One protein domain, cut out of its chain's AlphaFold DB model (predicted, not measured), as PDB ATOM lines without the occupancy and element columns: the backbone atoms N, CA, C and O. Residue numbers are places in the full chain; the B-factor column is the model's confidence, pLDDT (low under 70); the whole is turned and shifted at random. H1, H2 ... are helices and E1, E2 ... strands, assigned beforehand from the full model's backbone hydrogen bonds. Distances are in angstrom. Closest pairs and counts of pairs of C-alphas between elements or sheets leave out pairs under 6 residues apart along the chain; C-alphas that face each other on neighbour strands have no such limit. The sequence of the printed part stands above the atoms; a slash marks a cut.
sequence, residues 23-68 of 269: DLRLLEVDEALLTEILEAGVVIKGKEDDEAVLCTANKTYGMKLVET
ATOM      1  N   ASP A  23      14.885  51.883  36.985       79.00
ATOM      2  CA  ASP A  23      14.101  50.983  36.139       79.00
ATOM      3  C   ASP A  23      13.848  51.529  34.721       79.00
ATOM      4  O   ASP A  23      13.263  50.845  33.885       79.00
ATOM      5  N   LEU A  24      14.310  52.747  34.426       78.38
ATOM      6  CA  LEU A  24      14.201  53.366  33.106       78.38
ATOM      7  C   LEU A  24      15.460  53.100  32.271       78.38
ATOM      8  O   LEU A  24      16.582  53.231  32.757       78.38
ATOM      9  N   ARG A  25      15.270  52.769  30.989       81.56
ATOM     10  CA  ARG A  25      16.346  52.591  30.001       81.56
ATOM     11  C   ARG A  25      16.058  53.426  28.758       81.56
ATOM     12  O   ARG A  25      14.901  53.609  28.392       81.56
ATOM     13  N   LEU A  26      17.116  53.919  28.121       85.69
ATOM     14  CA  LEU A  26      17.029  54.634  26.850       85.69
ATOM     15  C   LEU A  26      17.069  53.634  25.693       85.69
ATOM     16  O   LEU A  26      17.891  52.719  25.695       85.69
ATOM     17  N   LEU A  27      16.185  53.830  24.718       88.69
ATOM     18  CA  LEU A  27      16.167  53.091  23.462       88.69
ATOM     19  C   LEU A  27      16.511  54.063  22.334       88.69
ATOM     20  O   LEU A  27      15.921  55.140  22.251       88.69
ATOM     21  N   GLU A  28      17.465  53.688  21.489       89.00
ATOM     22  CA  GLU A  28      17.739  54.409  20.250       89.00
ATOM     23  C   GLU A  28      16.630  54.107  19.240       89.00
ATOM     24  O   GLU A  28      16.296  52.946  18.999       89.00
ATOM     25  N   VAL A  29      16.034  55.159  18.686       89.06
ATOM     26  CA  VAL A  29      14.884  55.069  17.788       89.06
ATOM     27  C   VAL A  29      15.076  56.090  16.671       89.06
ATOM     28  O   VAL A  29      15.356  57.256  16.949       89.06
ATOM     29  N   ASP A  30      14.938  55.659  15.418       90.19
ATOM     30  CA  ASP A  30      14.891  56.566  14.269       90.19
ATOM     31  C   ASP A  30      13.466  57.112  14.045       90.19
ATOM     32  O   ASP A  30      12.491  56.612  14.601       90.19
ATOM     33  N   GLU A  31      13.318  58.159  13.232       90.75
ATOM     34  CA  GLU A  31      12.015  58.820  13.017       90.75
ATOM     35  C   GLU A  31      10.927  57.866  12.480       90.75
ATOM     36  O   GLU A  31       9.747  57.976  12.830       90.75
ATOM     37  N   ALA A  32      11.315  56.895  11.649       86.50
ATOM     38  CA  ALA A  32      10.386  55.929  11.071       86.50
ATOM     39  C   ALA A  32       9.879  54.933  12.127       86.50
ATOM     40  O   ALA A  32       8.673  54.700  12.227       86.50
ATOM     41  N   LEU A  33      10.783  54.383  12.939       87.50
ATOM     42  CA  LEU A  33      10.462  53.481  14.040       87.50
ATOM     43  C   LEU A  33       9.687  54.202  15.146       87.50
ATOM     44  O   LEU A  33       8.778  53.613  15.725       87.50
ATOM     45  N   LEU A  34       9.998  55.472  15.421       89.75
ATOM     46  CA  LEU A  34       9.277  56.278  16.408       89.75
ATOM     47  C   LEU A  34       7.803  56.423  16.030       89.75
ATOM     48  O   LEU A  34       6.929  56.205  16.868       89.75
ATOM     49  N   THR A  35       7.534  56.746  14.765       87.56
ATOM     50  CA  THR A  35       6.167  56.872  14.245       87.56
ATOM     51  C   THR A  35       5.407  55.552  14.398       87.56
ATOM     52  O   THR A  35       4.304  55.529  14.939       87.56
ATOM     53  N   GLU A  36       6.029  54.430  14.028       86.81
ATOM     54  CA  GLU A  36       5.417  53.102  14.138       86.81
ATOM     55  C   GLU A  36       5.160  52.684  15.601       86.81
ATOM     56  O   GLU A  36       4.101  52.135  15.912       86.81
ATOM     57  N   ILE A  37       6.084  52.996  16.520       89.25
ATOM     58  CA  ILE A  37       5.906  52.771  17.963       89.25
ATOM     59  C   ILE A  37       4.699  53.552  18.494       89.25
ATOM     60  O   ILE A  37       3.930  53.010  19.288       89.25
ATOM     61  N   LEU A  38       4.534  54.812  18.086       88.50
ATOM     62  CA  LEU A  38       3.442  55.666  18.560       88.50
ATOM     63  C   LEU A  38       2.076  55.238  18.006       88.50
ATOM     64  O   LEU A  38       1.074  55.370  18.707       88.50
ATOM     65  N   GLU A  39       2.027  54.728  16.776       87.00
ATOM     66  CA  GLU A  39       0.779  54.336  16.111       87.00
ATOM     67  C   GLU A  39       0.310  52.924  16.478       87.00
ATOM     68  O   GLU A  39      -0.868  52.717  16.776       87.00
ATOM     69  N   ALA A  40       1.215  51.943  16.435       85.62
ATOM     70  CA  ALA A  40       0.879  50.521  16.528       85.62
ATOM     71  C   ALA A  40       1.503  49.819  17.745       85.62
ATOM     72  O   ALA A  40       1.102  48.703  18.088       85.62
ATOM     73  N   GLY A  41       2.461  50.465  18.416       87.50
ATOM     74  CA  GLY A  41       3.221  49.867  19.507       87.50
ATOM     75  C   GLY A  41       4.250  48.839  19.034       87.50
ATOM     76  O   GLY A  41       4.414  48.552  17.849       87.50
ATOM     77  N   VAL A  42       4.977  48.276  19.996       91.75
ATOM     78  CA  VAL A  42       6.051  47.301  19.760       91.75
ATOM     79  C   VAL A  42       6.026  46.192  20.796       91.75
ATOM     80  O   VAL A  42       5.519  46.364  21.906       91.75
ATOM     81  N   VAL A  43       6.606  45.049  20.439       92.12
ATOM     82  CA  VAL A  43       6.746  43.892  21.325       92.12
ATOM     83  C   VAL A  43       8.205  43.476  21.383       92.12
ATOM     84  O   VAL A  43       8.821  43.215  20.352       92.12
ATOM     85  N   ILE A  44       8.744  43.357  22.595       91.56
ATOM     86  CA  ILE A  44      10.072  42.787  22.828       91.56
ATOM     87  C   ILE A  44       9.918  41.277  23.013       91.56
ATOM     88  O   ILE A  44       9.101  40.826  23.819       91.56
ATOM     89  N   LYS A  45      10.689  40.490  22.261       90.19
ATOM     90  CA  LYS A  45      10.711  39.025  22.337       90.19
ATOM     91  C   LYS A  45      12.133  38.555  22.618       90.19
ATOM     92  O   LYS A  45      13.072  39.081  22.040       90.19
ATOM     93  N   GLY A  46      12.286  37.557  23.478       88.75
ATOM     94  CA  GLY A  46      13.578  36.958  23.808       88.75
ATOM     95  C   GLY A  46      13.412  35.844  24.836       88.75
ATOM     96  O   GLY A  46      12.422  35.825  25.572       88.75
ATOM     97  N   LYS A  47      14.351  34.897  24.853       85.50
ATOM     98  CA  LYS A  47      14.494  33.881  25.910       85.50
ATOM     99  C   LYS A  47      15.634  34.297  26.848       85.50
ATOM    100  O   LYS A  47      16.399  35.182  26.496       85.50
ATOM    101  N   GLU A  48      15.757  33.661  28.014       82.44
ATOM    102  CA  GLU A  48      16.818  33.984  28.991       82.44
ATOM    103  C   GLU A  48      18.238  33.844  28.411       82.44
ATOM    104  O   GLU A  48      19.111  34.635  28.756       82.44
ATOM    105  N   ASP A  49      18.433  32.901  27.482       85.31
ATOM    106  CA  ASP A  49      19.727  32.601  26.851       85.31
ATOM    107  C   ASP A  49      19.886  33.183  25.429       85.31
ATOM    108  O   ASP A  49      20.839  32.834  24.732       85.31
ATOM    109  N   ASP A  50      18.949  34.013  24.956       84.25
ATOM    110  CA  ASP A  50      18.935  34.516  23.573       84.25
ATOM    111  C   ASP A  50      18.889  36.049  23.521       84.25
ATOM    112  O   ASP A  50      18.415  36.709  24.449       84.25
ATOM    113  N   GLU A  51      19.367  36.632  22.422       83.50
ATOM    114  CA  GLU A  51      19.327  38.081  22.233       83.50
ATOM    115  C   GLU A  51      17.876  38.569  22.114       83.50
ATOM    116  O   GLU A  51      17.047  38.007  21.391       83.50
ATOM    117  N   ALA A  52      17.552  39.648  22.827       88.88
ATOM    118  CA  ALA A  52      16.238  40.263  22.722       88.88
ATOM    119  C   ALA A  52      16.078  40.952  21.357       88.88
ATOM    120  O   ALA A  52      16.965  41.664  20.883       88.88
ATOM    121  N   VAL A  53      14.908  40.785  20.745       92.62
ATOM    122  CA  VAL A  53      14.527  41.459  19.503       92.62
ATOM    123  C   VAL A  53      13.300  42.333  19.722       92.62
ATOM    124  O   VAL A  53      12.356  41.956  20.420       92.62
ATOM    125  N   LEU A  54      13.302  43.505  19.095       91.88
ATOM    126  CA  LEU A  54      12.170  44.420  19.053       91.88
ATOM    127  C   LEU A  54      11.381  44.160  17.769       91.88
ATOM    128  O   LEU A  54      11.886  44.368  16.665       91.88
ATOM    129  N   CYS A  55      10.141  43.710  17.902       91.44
ATOM    130  CA  CYS A  55       9.235  43.502  16.781       91.44
ATOM    131  C   CYS A  55       8.217  44.642  16.703       91.44
ATOM    132  O   CYS A  55       7.495  44.915  17.663       91.44
ATOM    133  N   THR A  56       8.135  45.250  15.530       89.62
ATOM    134  CA  THR A  56       7.026  46.112  15.101       89.62
ATOM    135  C   THR A  56       5.996  45.280  14.325       89.62
ATOM    136  O   THR A  56       6.103  44.050  14.268       89.62
ATOM    137  N   ALA A  57       4.998  45.922  13.709       86.50
ATOM    138  CA  ALA A  57       4.012  45.228  12.884       86.50
ATOM    139  C   ALA A  57       4.641  44.604  11.625       86.50
ATOM    140  O   ALA A  57       4.171  43.566  11.154       86.50
ATOM    141  N   ASN A  58       5.699  45.220  11.084       86.00
ATOM    142  CA  ASN A  58       6.274  44.835   9.792       86.00
ATOM    143  C   ASN A  58       7.785  44.520   9.811       86.00
ATOM    144  O   ASN A  58       8.291  43.962   8.835       86.00
ATOM    145  N   LYS A  59       8.510  44.839  10.891       88.88
ATOM    146  CA  LYS A  59       9.976  44.707  10.983       88.88
ATOM    147  C   LYS A  59      10.450  44.193  12.341       88.88
ATOM    148  O   LYS A  59       9.828  44.437  13.376       88.88
ATOM    149  N   THR A  60      11.616  43.553  12.326       92.00
ATOM    150  CA  THR A  60      12.308  43.054  13.519       92.00
ATOM    151  C   THR A  60      13.688  43.692  13.624       92.00
ATOM    152  O   THR A  60      14.455  43.656  12.663       92.00
ATOM    153  N   TYR A  61      14.004  44.234  14.797       90.94
ATOM    154  CA  TYR A  61      15.274  44.882  15.116       90.94
ATOM    155  C   TYR A  61      15.997  44.086  16.206       90.94
ATOM    156  O   TYR A  61      15.386  43.699  17.202       90.94
ATOM    157  N   GLY A  62      17.297  43.840  16.034       90.69
ATOM    158  CA  GLY A  62      18.131  43.262  17.091       90.69
ATOM    159  C   GLY A  62      18.407  44.301  18.172       90.69
ATOM    160  O   GLY A  62      18.773  45.432  17.851       90.69
ATOM    161  N   MET A  63      18.221  43.946  19.443       89.38
ATOM    162  CA  MET A  63      18.487  44.857  20.553       89.38
ATOM    163  C   MET A  63      19.855  44.561  21.154       89.38
ATOM    164  O   MET A  63      20.139  43.440  21.565       89.38
ATOM    165  N   LYS A  64      20.684  45.598  21.275       88.25
ATOM    166  CA  LYS A  64      21.983  45.511  21.937       88.25
ATOM    167  C   LYS A  64      22.067  46.539  23.051       88.25
ATOM    168  O   LYS A  64      21.824  47.722  22.827       88.25
ATOM    169  N   LEU A  65      22.442  46.092  24.246       86.56
ATOM    170  CA  LEU A  65      22.749  46.999  25.345       86.56
ATOM    171  C   LEU A  65      24.151  47.581  25.139       86.56
ATOM    172  O   LEU A  65      25.118  46.837  24.981       86.56
ATOM    173  N   VAL A  66      24.252  48.908  25.151       87.94
ATOM    174  CA  VAL A  66      25.524  49.627  25.048       87.94
ATOM    175  C   VAL A  66      25.784  50.343  26.367       87.94
ATOM    176  O   VAL A  66      24.972  51.151  26.814       87.94
ATOM    177  N   GLU A  67      26.917  50.040  26.994       83.44
ATOM    178  CA  GLU A  67      27.375  50.750  28.185       83.44
ATOM    179  C   GLU A  67      28.055  52.059  27.774       83.44
ATOM    180  O   GLU A  67      28.834  52.103  26.821       83.44
ATOM    181  N   THR A  68      27.768  53.137  28.498       79.12
ATOM    182  CA  THR A  68      28.425  54.430  28.293       79.12
ATOM    183  C   THR A  68      29.181  54.819  29.558       79.12
ATOM    184  O   THR A  68      28.742  54.545  30.671       79.12
TER     185      THR A  68
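This is residues 23 to 68 of the 269 residues of the protein "Putative sister chromatid cohesion protein DCC1" of Tetrabaena socialis (UniProt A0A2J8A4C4). A small antiparallel sheet of three short strands, order E1, E2, E3, forms a wall, with one helix, H1, off the end where E1 begins. The 46 printed residues hold H1, E1, E2 and E3 in that order, a mixed class with under half of the residues in named elements. The whole is only just compact, close to loose, with a radius of gyration of the C-alphas of 11.3 A and spans of 29 by 24 by 18 A.

E1 is residues 43 to 45, E2 53 to 55, and E3 60 to 62, ending at C-alpha 62 (18.131, 43.262, 17.091). H1, residues 31 to 40, measures 14.3 A from C-alpha 31 (12.015, 58.820, 13.017).

The strands form a meander, each the antiparallel neighbour of the one before. In hairpin E1 and E2, N 43 and O 55 are 2.9 A apart, within hydrogen-bond range; in hairpin E2 and E3, N 54 and O 61 are 2.8 A apart, also within range. H1 is not on the sheet and is apart from E2 and E3; every O i to N i+4 pair in it is within hydrogen-bond range.

The farthest C-alphas, Glu 39 and Asp 49, are 30.8 A apart. The printed part has no cut, no link is long, and no printed residue is under 70 in pLDDT.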